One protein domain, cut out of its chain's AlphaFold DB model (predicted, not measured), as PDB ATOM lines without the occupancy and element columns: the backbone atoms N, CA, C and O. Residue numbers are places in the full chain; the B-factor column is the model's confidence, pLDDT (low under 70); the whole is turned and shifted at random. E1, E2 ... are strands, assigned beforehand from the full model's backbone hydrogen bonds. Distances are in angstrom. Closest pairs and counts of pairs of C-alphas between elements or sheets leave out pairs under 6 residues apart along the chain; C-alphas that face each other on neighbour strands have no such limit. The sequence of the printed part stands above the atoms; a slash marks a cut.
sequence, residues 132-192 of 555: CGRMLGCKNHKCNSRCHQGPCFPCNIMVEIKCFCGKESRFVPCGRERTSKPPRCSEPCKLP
ATOM      1  N   CYS A 132     -30.805  87.475  -3.870       82.56
ATOM      2  CA  CYS A 132     -29.457  87.748  -4.371       82.56
ATOM      3  C   CYS A 132     -29.468  88.672  -5.604       82.56
ATOM      4  O   CYS A 132     -28.625  89.568  -5.725       82.56
ATOM      5  N   GLY A 133     -30.396  88.451  -6.543       76.25
ATOM      6  CA  GLY A 133     -30.615  89.300  -7.721       76.25
ATOM      7  C   GLY A 133     -29.454  89.355  -8.727       76.25
ATOM      8  O   GLY A 133     -29.525  90.109  -9.695       76.25
ATOM      9  N   ARG A 134     -28.369  88.592  -8.521       78.94
ATOM     10  CA  ARG A 134     -27.239  88.481  -9.464       78.94
ATOM     11  C   ARG A 134     -27.681  87.753 -10.738       78.94
ATOM     12  O   ARG A 134     -28.481  86.825 -10.660       78.94
ATOM     13  N   MET A 135     -27.164  88.152 -11.901       79.75
ATOM     14  CA  MET A 135     -27.417  87.428 -13.152       79.75
ATOM     15  C   MET A 135     -26.757  86.049 -13.096       79.75
ATOM     16  O   MET A 135     -25.586  85.933 -12.737       79.75
ATOM     17  N   LEU A 136     -27.527  85.009 -13.416       81.31
ATOM     18  CA  LEU A 136     -27.032  83.636 -13.472       81.31
ATOM     19  C   LEU A 136     -26.117  83.444 -14.688       81.31
ATOM     20  O   LEU A 136     -26.161  84.220 -15.642       81.31
ATOM     21  N   GLY A 137     -25.331  82.362 -14.692       73.88
ATOM     22  CA  GLY A 137     -24.442  82.017 -15.811       73.88
ATOM     23  C   GLY A 137     -25.153  81.861 -17.164       73.88
ATOM     24  O   GLY A 137     -24.514  81.988 -18.202       73.88
ATOM     25  N   CYS A 138     -26.477  81.662 -17.171       74.12
ATOM     26  CA  CYS A 138     -27.288  81.635 -18.388       74.12
ATOM     27  C   CYS A 138     -27.558  83.019 -19.005       74.12
ATOM     28  O   CYS A 138     -28.125  83.072 -20.089       74.12
ATOM     29  N   LYS A 139     -27.202  84.125 -18.329       75.69
ATOM     30  CA  LYS A 139     -27.444  85.539 -18.706       75.69
ATOM     31  C   LYS A 139     -28.909  85.947 -18.945       75.69
ATOM     32  O   LYS A 139     -29.196  87.137 -18.930       75.69
ATOM     33  N   ASN A 140     -29.832  84.997 -19.055       75.94
ATOM     34  CA  ASN A 140     -31.255  85.239 -19.280       75.94
ATOM     35  C   ASN A 140     -32.058  85.346 -17.968       75.94
ATOM     36  O   ASN A 140     -33.127  85.946 -17.953       75.94
ATOM     37  N   HIS A 141     -31.545  84.820 -16.845       78.19
ATOM     38  CA  HIS A 141     -32.274  84.764 -15.569       78.19
ATOM     39  C   HIS A 141     -31.498  85.389 -14.398       78.19
ATOM     40  O   HIS A 141     -30.266  85.329 -14.331       78.19
ATOM     41  N   LYS A 142     -32.231  85.979 -13.444       82.62
ATOM     42  CA  LYS A 142     -31.689  86.548 -12.195       82.62
ATOM     43  C   LYS A 142     -31.836  85.539 -11.049       82.62
ATOM     44  O   LYS A 142     -32.818  84.807 -10.979       82.62
ATOM     45  N   CYS A 143     -30.868  85.503 -10.137       82.25
ATOM     46  CA  CYS A 143     -30.863  84.604  -8.986       82.25
ATOM     47  C   CYS A 143     -31.972  84.976  -7.986       82.25
ATOM     48  O   CYS A 143     -31.877  86.010  -7.321       82.25
ATOM     49  N   ASN A 144     -32.980  84.107  -7.851       83.00
ATOM     50  CA  ASN A 144     -34.074  84.249  -6.881       83.00
ATOM     51  C   ASN A 144     -33.761  83.630  -5.502       83.00
ATOM     52  O   ASN A 144     -34.605  83.604  -4.612       83.00
ATOM     53  N   SER A 145     -32.554  83.089  -5.307       79.44
ATOM     54  CA  SER A 145     -32.168  82.520  -4.011       79.44
ATOM     55  C   SER A 145     -31.961  83.619  -2.967       79.44
ATOM     56  O   SER A 145     -31.591  84.750  -3.309       79.44
ATOM     57  N   ARG A 146     -32.136  83.264  -1.684       81.81
ATOM     58  CA  ARG A 146     -31.708  84.108  -0.556       81.81
ATOM     59  C   ARG A 146     -30.246  84.510  -0.743       81.81
ATOM     60  O   ARG A 146     -29.465  83.783  -1.362       81.81
ATOM     61  N   CYS A 147     -29.880  85.681  -0.234       82.31
ATOM     62  CA  CYS A 147     -28.516  86.169  -0.340       82.31
ATOM     63  C   CYS A 147     -27.539  85.143   0.252       82.31
ATOM     64  O   CYS A 147     -27.620  84.788   1.426       82.31
ATOM     65  N   HIS A 148     -26.626  84.665  -0.585       78.06
ATOM     66  CA  HIS A 148     -25.663  83.629  -0.251       78.06
ATOM     67  C   HIS A 148     -24.243  84.142  -0.510       78.06
ATOM     68  O   HIS A 148     -24.029  85.111  -1.247       78.06
ATOM     69  N   GLN A 149     -23.267  83.479   0.099       72.94
ATOM     70  CA  GLN A 149     -21.849  83.711  -0.162       72.94
ATOM     71  C   GLN A 149     -21.396  82.736  -1.266       72.94
ATOM     72  O   GLN A 149     -21.884  81.610  -1.324       72.94
ATOM     73  N   GLY A 150     -20.543  83.175  -2.196       73.94
ATOM     74  CA  GLY A 150     -20.104  82.368  -3.352       73.94
ATOM     75  C   GLY A 150     -20.870  82.607  -4.673       73.94
ATOM     76  O   GLY A 150     -21.695  83.529  -4.754       73.94
ATOM     77  N   PRO A 151     -20.558  81.837  -5.739       77.44
ATOM     78  CA  PRO A 151     -21.219  81.928  -7.044       77.44
ATOM     79  C   PRO A 151     -22.677  81.464  -6.965       77.44
ATOM     80  O   PRO A 151     -23.032  80.631  -6.136       77.44
ATOM     81  N   CYS A 152     -23.547  82.041  -7.797       80.25
ATOM     82  CA  CYS A 152     -24.955  81.643  -7.823       80.25
ATOM     83  C   CYS A 152     -25.115  80.230  -8.383       80.25
ATOM     84  O   CYS A 152     -24.402  79.845  -9.310       80.25
ATOM     85  N   PHE A 153     -26.088  79.492  -7.846       78.25
ATOM     86  CA  PHE A 153     -26.470  78.181  -8.362       78.25
ATOM     87  C   PHE A 153     -26.856  78.259  -9.849       78.25
ATOM     88  O   PHE A 153     -27.376  79.291 -10.292       78.25
ATOM     89  N   PRO A 154     -26.593  77.201 -10.638       75.31
ATOM     90  CA  PRO A 154     -26.994  77.155 -12.038       75.31
ATOM     91  C   PRO A 154     -28.510  77.333 -12.183       75.31
ATOM     92  O   PRO A 154     -29.283  77.112 -11.253       75.31
ATOM     93  N   CYS A 155     -28.943  77.778 -13.361       78.31
ATOM     94  CA  CYS A 155     -30.359  77.978 -13.616       78.31
ATOM     95  C   CYS A 155     -31.094  76.629 -13.674       78.31
ATOM     96  O   CYS A 155     -30.710  75.762 -14.454       78.31
ATOM     97  N   ASN A 156     -32.174  76.490 -12.900       75.69
ATOM     98  CA  ASN A 156     -33.015  75.283 -12.874       75.69
ATOM     99  C   ASN A 156     -34.059  75.240 -14.005       75.69
ATOM    100  O   ASN A 156     -34.855  74.310 -14.075       75.69
ATOM    101  N   ILE A 157     -34.088  76.255 -14.872       80.94
ATOM    102  CA  ILE A 157     -35.019  76.310 -15.999       80.94
ATOM    103  C   ILE A 157     -34.451  75.448 -17.124       80.94
ATOM    104  O   ILE A 157     -33.317  75.650 -17.563       80.94
ATOM    105  N   MET A 158     -35.251  74.493 -17.585       81.62
ATOM    106  CA  MET A 158     -34.951  73.656 -18.740       81.62
ATOM    107  C   MET A 158     -35.619  74.268 -19.971       81.62
ATOM    108  O   MET A 158     -36.809  74.575 -19.939       81.62
ATOM    109  N   VAL A 159     -34.856  74.454 -21.041       82.69
ATOM    110  CA  VAL A 159     -35.339  74.962 -22.328       82.69
ATOM    111  C   VAL A 159     -35.410  73.802 -23.315       82.69
ATOM    112  O   VAL A 159     -34.529  72.940 -23.344       82.69
ATOM    113  N   GLU A 160     -36.482  73.749 -24.098       84.88
ATOM    114  CA  GLU A 160     -36.687  72.734 -25.129       84.88
ATOM    115  C   GLU A 160     -35.912  73.109 -26.402       84.88
ATOM    116  O   GLU A 160     -36.158  74.155 -27.002       84.88
ATOM    117  N   ILE A 161     -34.994  72.244 -26.835       84.88
ATOM    118  CA  ILE A 161     -34.357  72.330 -28.154       84.88
ATOM    119  C   ILE A 161     -34.982  71.289 -29.087       84.88
ATOM    120  O   ILE A 161     -35.094  70.113 -28.741       84.88
ATOM    121  N   LYS A 162     -35.389  71.717 -30.283       84.94
ATOM    122  CA  LYS A 162     -36.052  70.869 -31.288       84.94
ATOM    123  C   LYS A 162     -35.092  70.524 -32.430       84.94
ATOM    124  O   LYS A 162     -34.167  71.288 -32.713       84.94
ATOM    125  N   CYS A 163     -35.298  69.385 -33.098       85.00
ATOM    126  CA  CYS A 163     -34.658  69.114 -34.392       85.00
ATOM    127  C   CYS A 163     -35.066  70.177 -35.424       85.00
ATOM    128  O   CYS A 163     -36.105  70.821 -35.281       85.00
ATOM    129  N   PHE A 164     -34.318  70.281 -36.526       78.31
ATOM    130  CA  PHE A 164     -34.703  71.127 -37.666       78.31
ATOM    131  C   PHE A 164     -36.111  70.787 -38.195       78.31
ATOM    132  O   PHE A 164     -36.862  71.650 -38.634       78.31
ATOM    133  N   CYS A 165     -36.493  69.516 -38.089       78.44
ATOM    134  CA  CYS A 165     -37.799  68.993 -38.461       78.44
ATOM    135  C   CYS A 165     -38.955  69.283 -37.483       78.44
ATOM    136  O   CYS A 165     -40.098  68.965 -37.809       78.44
ATOM    137  N   GLY A 166     -38.680  69.781 -36.273       79.06
ATOM    138  CA  GLY A 166     -39.651  69.963 -35.187       79.06
ATOM    139  C   GLY A 166     -40.226  68.691 -34.535       79.06
ATOM    140  O   GLY A 166     -40.914  68.817 -33.530       79.06
ATOM    141  N   LYS A 167     -39.961  67.491 -35.071       80.88
ATOM    142  CA  LYS A 167     -40.547  66.218 -34.602       80.88
ATOM    143  C   LYS A 167     -39.929  65.657 -33.316       80.88
ATOM    144  O   LYS A 167     -40.645  65.079 -32.516       80.88
ATOM    145  N   GLU A 168     -38.620  65.815 -33.136       83.25
ATOM    146  CA  GLU A 168     -37.888  65.331 -31.959       83.25
ATOM    147  C   GLU A 168     -37.429  66.524 -31.118       83.25
ATOM    148  O   GLU A 168     -36.868  67.485 -31.667       83.25
ATOM    149  N   SER A 169     -37.624  66.466 -29.802       86.00
ATOM    150  CA  SER A 169     -37.222  67.535 -28.891       86.00
ATOM    151  C   SER A 169     -36.529  67.007 -27.638       86.00
ATOM    152  O   SER A 169     -36.756  65.892 -27.177       86.00
ATOM    153  N   ARG A 170     -35.602  67.806 -27.101       84.44
ATOM    154  CA  ARG A 170     -34.851  67.485 -25.886       84.44
ATOM    155  C   ARG A 170     -34.816  68.698 -24.971       84.44
ATOM    156  O   ARG A 170     -34.574  69.813 -25.415       84.44
ATOM    157  N   PHE A 171     -34.966  68.465 -23.675       84.94
ATOM    158  CA  PHE A 171     -34.803  69.501 -22.664       84.94
ATOM    159  C   PHE A 171     -33.330  69.648 -22.272       84.94
ATOM    160  O   PHE A 171     -32.663  68.667 -21.924       84.94
ATOM    161  N   VAL A 172     -32.817  70.878 -22.319       85.62
ATOM    162  CA  VAL A 172     -31.453  71.228 -21.901       85.62
ATOM    163  C   VAL A 172     -31.473  72.363 -20.875       85.62
ATOM    164  O   VAL A 172     -32.345  73.226 -20.940       85.62
ATOM    165  N   PRO A 173     -30.527  72.403 -19.921       81.94
ATOM    166  CA  PRO A 173     -30.450  73.502 -18.963       81.94
ATOM    167  C   PRO A 173     -30.263  74.859 -19.658       81.94
ATOM    168  O   PRO A 173     -29.450  74.986 -20.582       81.94
ATOM    169  N   CYS A 174     -30.979  75.879 -19.181       79.62
ATOM    170  CA  CYS A 174     -30.915  77.242 -19.705       79.62
ATOM    171  C   CYS A 174     -29.465  77.759 -19.762       79.62
ATOM    172  O   CYS A 174     -28.694  77.621 -18.807       79.62
ATOM    173  N   GLY A 175     -29.089  78.358 -20.896       73.38
ATOM    174  CA  GLY A 175     -27.722  78.820 -21.175       73.38
ATOM    175  C   GLY A 175     -26.838  77.810 -21.914       73.38
ATOM    176  O   GLY A 175     -25.755  78.178 -22.366       73.38
ATOM    177  N   ARG A 176     -27.294  76.560 -22.095       76.19
ATOM    178  CA  ARG A 176     -26.627  75.565 -22.958       76.19
ATOM    179  C   ARG A 176     -27.280  75.383 -24.323       76.19
ATOM    180  O   ARG A 176     -26.770  74.612 -25.118       76.19
ATOM    181  N   GLU A 177     -28.333  76.130 -24.633       75.50
ATOM    182  CA  GLU A 177     -29.089  76.024 -25.893       75.50
ATOM    183  C   GLU A 177     -28.197  76.095 -27.146       75.50
ATOM    184  O   GLU A 177     -28.403  75.349 -28.096       75.50
ATOM    185  N   ARG A 178     -27.163  76.950 -27.129       68.12
ATOM    186  CA  ARG A 178     -26.225  77.129 -28.253       68.12
ATOM    187  C   ARG A 178     -25.060  76.131 -28.262       68.12
ATOM    188  O   ARG A 178     -24.385  76.013 -29.277       68.12
ATOM    189  N   THR A 179     -24.787  75.450 -27.146       72.88
ATOM    190  CA  THR A 179     -23.645  74.523 -27.004       72.88
ATOM    191  C   THR A 179     -24.063  73.056 -27.037       72.88
ATOM    192  O   THR A 179     -23.279  72.197 -27.443       72.88
ATOM    193  N   SER A 180     -25.295  72.740 -26.640       77.75
ATOM    194  CA  SER A 180     -25.851  71.396 -26.747       77.75
ATOM    195  C   SER A 180     -26.246  71.088 -28.187       77.75
ATOM    196  O   SER A 180     -27.026  71.820 -28.793       77.75
ATOM    197  N   LYS A 181     -25.751  69.967 -28.722       76.56
ATOM    198  CA  LYS A 181     -26.165  69.469 -30.038       76.56
ATOM    199  C   LYS A 181     -27.664  69.104 -30.009       76.56
ATOM    200  O   LYS A 181     -28.071  68.409 -29.072       76.56
ATOM    201  N   PRO A 182     -28.462  69.520 -31.011       78.06
ATOM    202  CA  PRO A 182     -29.856  69.099 -31.150       78.06
ATOM    203  C   PRO A 182     -30.015  67.568 -31.185       78.06
ATOM    204  O   PRO A 182     -29.068  66.864 -31.560       78.06
ATOM    205  N   PRO A 183     -31.189  67.026 -30.806       82.38
ATOM    206  CA  PRO A 183     -31.437  65.590 -30.866       82.38
ATOM    207  C   PRO A 183     -31.368  65.066 -32.311       82.38
ATOM    208  O   PRO A 183     -31.773  65.741 -33.260       82.38
ATOM    209  N   ARG A 184     -30.837  63.847 -32.479       78.44
ATOM    210  CA  ARG A 184     -30.784  63.163 -33.780       78.44
ATOM    211  C   ARG A 184     -32.175  62.623 -34.096       78.44
ATOM    212  O   ARG A 184     -32.633  61.718 -33.412       78.44
ATOM    213  N   CYS A 185     -32.816  63.147 -35.130       82.94
ATOM    214  CA  CYS A 185     -34.110  62.646 -35.573       82.94
ATOM    215  C   CYS A 185     -33.928  61.562 -36.653       82.94
ATOM    216  O   CYS A 185     -33.059  61.676 -37.520       82.94
ATOM    217  N   SER A 186     -34.726  60.495 -36.590       82.56
ATOM    218  CA  SER A 186     -34.714  59.371 -37.542       82.56
ATOM    219  C   SER A 186     -35.578  59.603 -38.786       82.56
ATOM    220  O   SER A 186     -35.526  58.807 -39.721       82.56
ATOM    221  N   GLU A 187     -36.345  60.688 -38.808       82.50
ATOM    222  CA  GLU A 187     -37.287  61.020 -39.875       82.50
ATOM    223  C   GLU A 187     -36.579  61.491 -41.150       82.50
ATOM    224  O   GLU A 187     -35.500  62.095 -41.067       82.50
ATOM    225  N   PRO A 188     -37.168  61.244 -42.337       83.56
ATOM    226  CA  PRO A 188     -36.612  61.719 -43.591       83.56
ATOM    227  C   PRO A 188     -36.600  63.249 -43.635       83.56
ATOM    228  O   PRO A 188     -37.519  63.930 -43.167       83.56
ATOM    229  N   CYS A 189     -35.538  63.789 -44.218       83.69
ATOM    230  CA  CYS A 189     -35.385  65.214 -44.449       83.69
ATOM    231  C   CYS A 189     -36.501  65.739 -45.370       83.69
ATOM    232  O   CYS A 189     -36.767  65.157 -46.420       83.69
ATOM    233  N   LYS A 190     -37.151  66.842 -44.971       80.31
ATOM    234  CA  LYS A 190     -38.240  67.494 -45.726       80.31
ATOM    235  C   LYS A 190     -37.769  68.654 -46.610       80.31
ATOM    236  O   LYS A 190     -38.606  69.312 -47.221       80.31
ATOM    237  N   LEU A 191     -36.469  68.955 -46.633       78.50
ATOM    238  CA  LEU A 191     -35.951  70.030 -47.478       78.50
ATOM    239  C   LEU A 191     -36.119  69.660 -48.962       78.50
ATOM    240  O   LEU A 191     -35.863  68.504 -49.320       78.50
ATOM    241  N   PRO A 192     -36.515  70.621 -49.819       76.12
ATOM    242  CA  PRO A 192     -36.567  70.414 -51.261       76.12
ATOM    243  C   PRO A 192     -35.172  70.104 -51.830       76.12
ATOM    244  O   PRO A 192     -34.146  70.278 -51.165       76.12
TER     245      PRO A 192
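What this domain is: This is residues 132 to 192 of the 555 residues of the protein "Hypothetical protein" of Notodromas monacha (UniProt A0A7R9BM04). What shape is it? It has little regular structure: a rod in which looped residues 132 to 157 make one end, the hairpin E1 and E2 follows, and residues 174 to 192 fold back beside it and run on to the other end. What is it built of? The printed part has 61 residues, no named helix and two antiparallel strands, E1 then E2; the class is all strand, with 10 residues in named elements. How spread is it? It is only just extended, close to loose: radius of gyration of the C-alphas 16.0 A, spans 53 by 15 by 14 A.

How they stand to each other: How do the strands stand? E1, residues 158 to 162, and E2, residues 169 to 173, form a hairpin, antiparallel at 147 degrees. Which backbone atoms pair? N 159 and O 172, at 2.8 A, are within hydrogen-bond range.

Where its parts are: Where does E1 begin? C-alpha 158 is at (-34.951, 73.656, -18.740); E1 is 12.9 A long. Where does E2 end? C-alpha 173 is at (-30.450, 73.502, -18.963); E2 is 13.4 A long.

The domain as a whole: How long is it? The C-alphas farthest apart, of Gln 149 and Pro 192, are 54.8 A apart. Is it unbroken? The printed part has no cut, and the link E1 to E2 is short. Where is confidence low? Residue 178 is under 70.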